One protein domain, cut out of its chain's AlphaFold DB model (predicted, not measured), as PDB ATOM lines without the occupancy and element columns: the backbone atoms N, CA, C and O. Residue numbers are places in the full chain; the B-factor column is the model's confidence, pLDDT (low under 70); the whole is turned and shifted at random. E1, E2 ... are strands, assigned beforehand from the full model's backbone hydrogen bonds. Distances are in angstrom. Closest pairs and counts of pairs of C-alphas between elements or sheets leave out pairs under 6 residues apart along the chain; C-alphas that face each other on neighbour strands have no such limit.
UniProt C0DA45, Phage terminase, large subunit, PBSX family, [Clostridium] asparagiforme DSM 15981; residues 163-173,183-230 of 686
ATOM      1  N   THR A 163     -10.735  -1.061  23.712       76.44
ATOM      2  CA  THR A 163      -9.794  -2.013  23.096       76.44
ATOM      3  C   THR A 163      -9.784  -3.385  23.774       76.44
ATOM      4  O   THR A 163      -9.312  -4.359  23.180       76.44
ATOM      5  N   ASP A 164     -10.359  -3.513  24.973       74.31
ATOM      6  CA  ASP A 164     -10.586  -4.817  25.600       74.31
ATOM      7  C   ASP A 164     -11.675  -5.617  24.870       74.31
ATOM      8  O   ASP A 164     -11.688  -6.847  24.947       74.31
ATOM      9  N   TYR A 165     -12.560  -4.943  24.127       79.81
ATOM     10  CA  TYR A 165     -13.741  -5.534  23.489       79.81
ATOM     11  C   TYR A 165     -13.656  -5.596  21.965       79.81
ATOM     12  O   TYR A 165     -14.320  -6.437  21.351       79.81
ATOM     13  N   VAL A 166     -12.859  -4.720  21.350       79.94
ATOM     14  CA  VAL A 166     -12.727  -4.632  19.893       79.94
ATOM     15  C   VAL A 166     -11.280  -4.756  19.433       79.94
ATOM     16  O   VAL A 166     -10.337  -4.384  20.128       79.94
ATOM     17  N   GLU A 167     -11.109  -5.280  18.229       78.38
ATOM     18  CA  GLU A 167      -9.866  -5.281  17.474       78.38
ATOM     19  C   GLU A 167     -10.025  -4.363  16.261       78.38
ATOM     20  O   GLU A 167     -11.002  -4.464  15.514       78.38
ATOM     21  N   PHE A 168      -9.072  -3.450  16.087       72.62
ATOM     22  CA  PHE A 168      -9.010  -2.558  14.935       72.62
ATOM     23  C   PHE A 168      -8.128  -3.192  13.863       72.62
ATOM     24  O   PHE A 168      -6.997  -3.586  14.142       72.62
ATOM     25  N   GLY A 169      -8.640  -3.268  12.641       76.50
ATOM     26  CA  GLY A 169      -7.940  -3.850  11.506       76.50
ATOM     27  C   GLY A 169      -8.159  -3.053  10.230       76.50
ATOM     28  O   GLY A 169      -8.826  -2.016  10.212       76.50
ATOM     29  N   ARG A 170      -7.578  -3.552   9.143       65.94
ATOM     30  CA  ARG A 170      -7.869  -3.088   7.789       65.94
ATOM     31  C   ARG A 170      -8.212  -4.286   6.927       65.94
ATOM     32  O   ARG A 170      -7.556  -5.322   7.019       65.94
ATOM     33  N   GLU A 171      -9.259  -4.150   6.130       74.19
ATOM     34  CA  GLU A 171      -9.774  -5.222   5.286       74.19
ATOM     35  C   GLU A 171      -9.953  -4.727   3.857       74.19
ATOM     36  O   GLU A 171     -10.426  -3.614   3.625       74.19
ATOM     37  N   GLU A 172      -9.595  -5.570   2.892       74.75
ATOM     38  CA  GLU A 172      -9.909  -5.325   1.491       74.75
ATOM     39  C   GLU A 172     -11.335  -5.780   1.192       74.75
ATOM     40  O   GLU A 172     -11.665  -6.965   1.280       74.75
ATOM     41  N   VAL A 173     -12.187  -4.833   0.805       75.31
ATOM     42  CA  VAL A 173     -13.559  -5.104   0.365       75.31
ATOM     43  C   VAL A 173     -13.721  -4.773  -1.109       75.31
ATOM     44  O   VAL A 173     -13.104  -3.846  -1.632       75.31
ATOM     45  N   GLN A 183     -15.659  -4.375 -11.913       82.06
ATOM     46  CA  GLN A 183     -14.527  -5.049 -12.536       82.06
ATOM     47  C   GLN A 183     -13.720  -4.071 -13.386       82.06
ATOM     48  O   GLN A 183     -14.293  -3.257 -14.108       82.06
ATOM     49  N   VAL A 184     -12.401  -4.172 -13.290       75.56
ATOM     50  CA  VAL A 184     -11.412  -3.407 -14.054       75.56
ATOM     51  C   VAL A 184     -10.516  -4.373 -14.821       75.56
ATOM     52  O   VAL A 184     -10.335  -5.514 -14.399       75.56
ATOM     53  N   ASP A 185      -9.974  -3.945 -15.955       74.31
ATOM     54  CA  ASP A 185      -9.059  -4.783 -16.731       74.31
ATOM     55  C   ASP A 185      -7.707  -4.888 -16.012       74.31
ATOM     56  O   ASP A 185      -7.126  -3.885 -15.594       74.31
ATOM     57  N   ASP A 186      -7.228  -6.117 -15.833       68.19
ATOM     58  CA  ASP A 186      -5.951  -6.424 -15.205       68.19
ATOM     59  C   ASP A 186      -4.809  -6.138 -16.204       68.19
ATOM     60  O   ASP A 186      -4.726  -6.811 -17.242       68.19
ATOM     61  N   PRO A 187      -3.922  -5.161 -15.926       59.72
ATOM     62  CA  PRO A 187      -2.874  -4.753 -16.860       59.72
ATOM     63  C   PRO A 187      -1.837  -5.843 -17.163       59.72
ATOM     64  O   PRO A 187      -1.143  -5.741 -18.173       59.72
ATOM     65  N   GLU A 188      -1.706  -6.868 -16.312       64.88
ATOM     66  CA  GLU A 188      -0.708  -7.934 -16.473       64.88
ATOM     67  C   GLU A 188      -1.257  -9.158 -17.212       64.88
ATOM     68  O   GLU A 188      -0.507  -9.855 -17.895       64.88
ATOM     69  N   THR A 189      -2.557  -9.432 -17.097       66.38
ATOM     70  CA  THR A 189      -3.158 -10.672 -17.629       66.38
ATOM     71  C   THR A 189      -4.201 -10.447 -18.721       66.38
ATOM     72  O   THR A 189      -4.594 -11.403 -19.389       66.38
ATOM     73  N   GLY A 190      -4.657  -9.205 -18.929       61.53
ATOM     74  CA  GLY A 190      -5.694  -8.864 -19.909       61.53
ATOM     75  C   GLY A 190      -7.087  -9.421 -19.578       61.53
ATOM     76  O   GLY A 190      -7.987  -9.357 -20.414       61.53
ATOM     77  N   GLY A 191      -7.271  -9.995 -18.383       66.44
ATOM     78  CA  GLY A 191      -8.556 -10.460 -17.857       66.44
ATOM     79  C   GLY A 191      -9.217  -9.422 -16.949       66.44
ATOM     80  O   GLY A 191      -8.578  -8.474 -16.507       66.44
ATOM     81  N   LYS A 192     -10.503  -9.596 -16.629       71.00
ATOM     82  CA  LYS A 192     -11.209  -8.700 -15.701       71.00
ATOM     83  C   LYS A 192     -10.927  -9.077 -14.244       71.00
ATOM     84  O   LYS A 192     -11.131 -10.228 -13.858       71.00
ATOM     85  N   LYS A 193     -10.518  -8.107 -13.426       76.44
ATOM     86  CA  LYS A 193     -10.286  -8.239 -11.980       76.44
ATOM     87  C   LYS A 193     -11.247  -7.347 -11.200       76.44
ATOM     88  O   LYS A 193     -11.500  -6.205 -11.568       76.44
ATOM     89  N   THR A 194     -11.793  -7.859 -10.104       75.94
ATOM     90  CA  THR A 194     -12.665  -7.075  -9.223       75.94
ATOM     91  C   THR A 194     -11.852  -6.013  -8.489       75.94
ATOM     92  O   THR A 194     -10.856  -6.335  -7.842       75.94
ATOM     93  N   LEU A 195     -12.284  -4.757  -8.573       77.94
ATOM     94  CA  LEU A 195     -11.661  -3.642  -7.875       77.94
ATOM     95  C   LEU A 195     -11.919  -3.786  -6.370       77.94
ATOM     96  O   LEU A 195     -13.073  -3.851  -5.944       77.94
ATOM     97  N   THR A 196     -10.862  -3.841  -5.561       78.25
ATOM     98  CA  THR A 196     -10.946  -3.833  -4.095       78.25
ATOM     99  C   THR A 196     -10.497  -2.482  -3.543       78.25
ATOM    100  O   THR A 196      -9.724  -1.761  -4.171       78.25
ATOM    101  N   LYS A 197     -11.028  -2.106  -2.378       70.19
ATOM    102  CA  LYS A 197     -10.581  -0.954  -1.592       70.19
ATOM    103  C   LYS A 197     -10.297  -1.392  -0.161       70.19
ATOM    104  O   LYS A 197     -11.033  -2.203   0.398       70.19
ATOM    105  N   GLU A 198      -9.255  -0.830   0.431       67.06
ATOM    106  CA  GLU A 198      -8.904  -1.039   1.834       67.06
ATOM    107  C   GLU A 198      -9.807  -0.154   2.709       67.06
ATOM    108  O   GLU A 198      -9.887   1.061   2.513       67.06
ATOM    109  N   ILE A 199     -10.531  -0.760   3.647       61.34
ATOM    110  CA  ILE A 199     -11.336  -0.052   4.648       61.34
ATOM    111  C   ILE A 199     -10.806  -0.351   6.046       61.34
ATOM    112  O   ILE A 199     -10.298  -1.440   6.308       61.34
ATOM    113  N   ASN A 200     -10.957   0.599   6.967       54.78
ATOM    114  CA  ASN A 200     -10.765   0.315   8.387       54.78
ATOM    115  C   ASN A 200     -11.901  -0.599   8.862       54.78
ATOM    116  O   ASN A 200     -13.071  -0.314   8.594       54.78
ATOM    117  N   SER A 201     -11.565  -1.675   9.565       67.81
ATOM    118  CA  SER A 201     -12.527  -2.605  10.149       67.81
ATOM    119  C   SER A 201     -12.415  -2.634  11.669       67.81
ATOM    120  O   SER A 201     -11.366  -2.358  12.256       67.81
ATOM    121  N   VAL A 202     -13.535  -2.951  12.314       74.56
ATOM    122  CA  VAL A 202     -13.628  -3.146  13.760       74.56
ATOM    123  C   VAL A 202     -14.281  -4.502  13.984       74.56
ATOM    124  O   VAL A 202     -15.396  -4.734  13.514       74.56
ATOM    125  N   ARG A 203     -13.592  -5.411  14.678       75.44
ATOM    126  CA  ARG A 203     -14.090  -6.757  14.991       75.44
ATOM    127  C   ARG A 203     -14.260  -6.916  16.493       75.44
ATOM    128  O   ARG A 203     -13.372  -6.555  17.256       75.44
ATOM    129  N   PHE A 204     -15.386  -7.470  16.934       78.88
ATOM    130  CA  PHE A 204     -15.564  -7.804  18.348       78.88
ATOM    131  C   PHE A 204     -14.731  -9.024  18.711       78.88
ATOM    132  O   PHE A 204     -14.701 -10.008  17.970       78.88
ATOM    133  N   ARG A 205     -14.084  -8.970  19.873       74.88
ATOM    134  CA  ARG A 205     -13.411 -10.136  20.442       74.88
ATOM    135  C   ARG A 205     -14.438 -11.175  20.889       74.88
ATOM    136  O   ARG A 205     -15.576 -10.846  21.225       74.88
ATOM    137  N   GLU A 206     -14.033 -12.442  20.890       68.81
ATOM    138  CA  GLU A 206     -14.903 -13.538  21.320       68.81
ATOM    139  C   GLU A 206     -15.373 -13.357  22.771       68.81
ATOM    140  O   GLU A 206     -14.635 -12.878  23.633       68.81
ATOM    141  N   SER A 207     -16.594 -13.813  23.067       63.28
ATOM    142  CA  SER A 207     -17.222 -13.687  24.394       63.28
ATOM    143  C   SER A 207     -16.420 -14.335  25.531       63.28
ATOM    144  O   SER A 207     -16.572 -13.961  26.689       63.28
ATOM    145  N   ASN A 208     -15.560 -15.304  25.211       60.75
ATOM    146  CA  ASN A 208     -14.661 -15.976  26.152       60.75
ATOM    147  C   ASN A 208     -13.410 -15.143  26.513       60.75
ATOM    148  O   ASN A 208     -12.708 -15.491  27.461       60.75
ATOM    149  N   ALA A 209     -13.140 -14.072  25.765       58.75
ATOM    150  CA  ALA A 209     -11.973 -13.207  25.890       58.75
ATOM    151  C   ALA A 209     -12.326 -11.794  26.389       58.75
ATOM    152  O   ALA A 209     -11.421 -10.986  26.593       58.75
ATOM    153  N   VAL A 210     -13.615 -11.502  26.605       67.19
ATOM    154  CA  VAL A 210     -14.121 -10.195  27.055       67.19
ATOM    155  C   VAL A 210     -14.902 -10.324  28.361       67.19
ATOM    156  O   VAL A 210     -15.597 -11.315  28.593       67.19
ATOM    157  N   ASP A 211     -14.838  -9.300  29.213       68.38
ATOM    158  CA  ASP A 211     -15.703  -9.222  30.391       68.38
ATOM    159  C   ASP A 211     -17.101  -8.727  29.994       68.38
ATOM    160  O   ASP A 211     -17.397  -7.530  29.987       68.38
ATOM    161  N   GLY A 212     -17.981  -9.674  29.665       66.94
ATOM    162  CA  GLY A 212     -19.367  -9.387  29.294       66.94
ATOM    163  C   GLY A 212     -20.196  -8.718  30.396       66.94
ATOM    164  O   GLY A 212     -21.268  -8.199  30.105       66.94
ATOM    165  N   THR A 213     -19.723  -8.677  31.647       70.38
ATOM    166  CA  THR A 213     -20.477  -8.070  32.754       70.38
ATOM    167  C   THR A 213     -20.461  -6.537  32.733       70.38
ATOM    168  O   THR A 213     -21.189  -5.914  33.506       70.38
ATOM    169  N   LEU A 214     -19.621  -5.920  31.900       75.81
ATOM    170  CA  LEU A 214     -19.517  -4.464  31.722       75.81
ATOM    171  C   LEU A 214     -20.238  -3.974  30.454       75.81
ATOM    172  O   LEU A 214     -20.329  -2.769  30.207       75.81
ATOM    173  N   ILE A 215     -20.782  -4.907  29.666       77.50
ATOM    174  CA  ILE A 215     -21.575  -4.626  28.472       77.50
ATOM    175  C   ILE A 215     -23.032  -4.440  28.898       77.50
ATOM    176  O   ILE A 215     -23.670  -5.347  29.424       77.50
ATOM    177  N   THR A 216     -23.563  -3.245  28.661       78.69
ATOM    178  CA  THR A 216     -24.954  -2.891  28.977       78.69
ATOM    179  C   THR A 216     -25.927  -3.304  27.883       78.69
ATOM    180  O   THR A 216     -27.084  -3.597  28.169       78.69
ATOM    181  N   GLU A 217     -25.476  -3.329  26.630       76.94
ATOM    182  CA  GLU A 217     -26.319  -3.668  25.491       76.94
ATOM    183  C   GLU A 217     -25.485  -4.236  24.337       76.94
ATOM    184  O   GLU A 217     -24.387  -3.751  24.064       76.94
ATOM    185  N   VAL A 218     -26.040  -5.231  23.638       76.62
ATOM    186  CA  VAL A 218     -25.543  -5.733  22.351       76.62
ATOM    187  C   VAL A 218     -26.693  -5.678  21.348       76.62
ATOM    188  O   VAL A 218     -27.753  -6.252  21.593       76.62
ATOM    189  N   LYS A 219     -26.498  -4.997  20.217       72.75
ATOM    190  CA  LYS A 219     -27.493  -4.869  19.140       72.75
ATOM    191  C   LYS A 219     -26.919  -5.367  17.820       72.75
ATOM    192  O   LYS A 219     -25.839  -4.932  17.430       72.75
ATOM    193  N   GLN A 220     -27.672  -6.199  17.102       66.81
ATOM    194  CA  GLN A 220     -27.374  -6.589  15.721       66.81
ATOM    195  C   GLN A 220     -28.204  -5.726  14.761       66.81
ATOM    196  O   GLN A 220     -29.427  -5.849  14.712       66.81
ATOM    197  N   GLY A 221     -27.545  -4.835  14.023       61.00
ATOM    198  CA  GLY A 221     -28.146  -4.021  12.969       61.00
ATOM    199  C   GLY A 221     -27.962  -4.632  11.578       61.00
ATOM    200  O   GLY A 221     -27.306  -5.664  11.419       61.00
ATOM    201  N   LYS A 222     -28.522  -3.964  10.560       47.31
ATOM    202  CA  LYS A 222     -28.366  -4.347   9.144       47.31
ATOM    203  C   LYS A 222     -26.903  -4.309   8.680       47.31
ATOM    204  O   LYS A 222     -26.529  -5.116   7.840       47.31
ATOM    205  N   ASP A 223     -26.094  -3.447   9.297       49.41
ATOM    206  CA  ASP A 223     -24.709  -3.170   8.895       49.41
ATOM    207  C   ASP A 223     -23.655  -3.681   9.899       49.41
ATOM    208  O   ASP A 223     -22.472  -3.382   9.763       49.41
ATOM    209  N   GLY A 224     -24.056  -4.452  10.920       62.22
ATOM    210  CA  GLY A 224     -23.128  -5.046  11.891       62.22
ATOM    211  C   GLY A 224     -23.643  -5.080  13.331       62.22
ATOM    212  O   GLY A 224     -24.751  -4.633  13.634       62.22
ATOM    213  N   ALA A 225     -22.829  -5.637  14.228       69.75
ATOM    214  CA  ALA A 225     -23.096  -5.638  15.663       69.75
ATOM    215  C   ALA A 225     -22.599  -4.333  16.317       69.75
ATOM    216  O   ALA A 225     -21.634  -3.723  15.867       69.75
ATOM    217  N   SER A 226     -23.249  -3.904  17.395       74.56
ATOM    218  CA  SER A 226     -22.821  -2.782  18.236       74.56
ATOM    219  C   SER A 226     -22.903  -3.182  19.703       74.56
ATOM    220  O   SER A 226     -23.832  -3.889  20.102       74.56
ATOM    221  N   ILE A 227     -21.928  -2.740  20.497       76.62
ATOM    222  CA  ILE A 227     -21.895  -2.950  21.947       76.62
ATOM    223  C   ILE A 227     -21.923  -1.599  22.655       76.62
ATOM    224  O   ILE A 227     -21.314  -0.634  22.194       76.62
ATOM    225  N   LYS A 228     -22.614  -1.534  23.788       79.88
ATOM    226  CA  LYS A 228     -22.644  -0.360  24.659       79.88
ATOM    227  C   LYS A 228     -22.039  -0.722  26.007       79.88
ATOM    228  O   LYS A 228     -22.566  -1.596  26.694       79.88
ATOM    229  N   LEU A 229     -20.965  -0.046  26.399       80.00
ATOM    230  CA  LEU A 229     -20.359  -0.210  27.722       80.00
ATOM    231  C   LEU A 229     -21.100   0.620  28.778       80.00
ATOM    232  O   LEU A 229     -21.848   1.546  28.452       80.00
ATOM    233  N   ALA A 230     -20.911   0.260  30.045       78.06
ATOM    234  CA  ALA A 230     -21.404   1.047  31.169       78.06
ATOM    235  C   ALA A 230     -20.744   2.439  31.218       78.06
ATOM    236  O   ALA A 230     -19.626   2.637  30.750       78.06
TER     237      ALA A 230
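This is residues 163 to 173 and 183 to 230 of the 686 residues of the protein "Phage terminase, large subunit, PBSX family" of [Clostridium] asparagiforme DSM 15981 (UniProt C0DA45). What shape does the backbone draw? A thin, extended run of three two-stranded ribbons: E1 and E4 pair along the middle, the small hairpin of E2 and E3 lies off one end of that ribbon, and past its other end residues 205 to 214 lead into the hairpin of E5 and E6, which folds back so that E6 comes near E4. What is it made of? The printed part has 59 residues with no named helix and six named strands, E1 to E6 in that order, in three antiparallel sheets of order E1 - E4, E2 - E3 and E5 - E6; the class is all strand. How is it spread out? It is extended, a rod with a radius of gyration of the C-alphas of 17.8 A and spans of 55 by 22 by 16 A.

Where does the first strand lie? E1, residues 166 to 173, begins at C-alpha 166 at (-12.727, -4.632, 19.893) and is 19.6 A long. Which strands come next? E2 is residues 183 to 185 and E3 is residues 192 to 194. E4, residues 196 to 204, is the longest strand by residues and 23.3 A long. Which strands come last? E5, residues 215 to 221, and E6, residues 224 to 229, are each 16.8 A long. E6 ends at C-alpha 229 at (-20.359, -0.210, 27.722).

How do E1 and E4 pair? They are antiparallel at 158 degrees, with N 167 and O 203 2.8 A apart and N 173 and O 197 2.9 A apart, within hydrogen-bond range. E1 bends by 57 degrees at residue 170 and E4 by 58 degrees at residue 200, and C-alphas 170 and 200 face each other at 4.5 A. What stands at E4's first residue? E3 runs on into E4 across a break of 1 residue, at 27 degrees. E2 and E3 form a hairpin, antiparallel at 137 degrees, with N 184 and O 193 2.8 A apart. Where does the last hairpin lie? E5 and E6 form a hairpin, antiparallel at 163 degrees, with N 219 and O 226 2.9 A apart. E4 and E6 are near each other, with 7 pairs of C-alphas within 10 A, while E4 and E5 are apart.

How far does it reach? The C-alphas farthest apart, of Gly 190 and Thr 213, are 54.7 A apart. Is anything missing? Residues 174 to 182 are cut out, and C-alphas 173 and 183 are 12.9 A apart across the cut. Of the links that are printed whole, none is long. Where is confidence low? The mean pLDDT of the printed part is 70.9, and 24 residues are under 70, among them residues 186 to 191, 206 to 212 and 220 to 225.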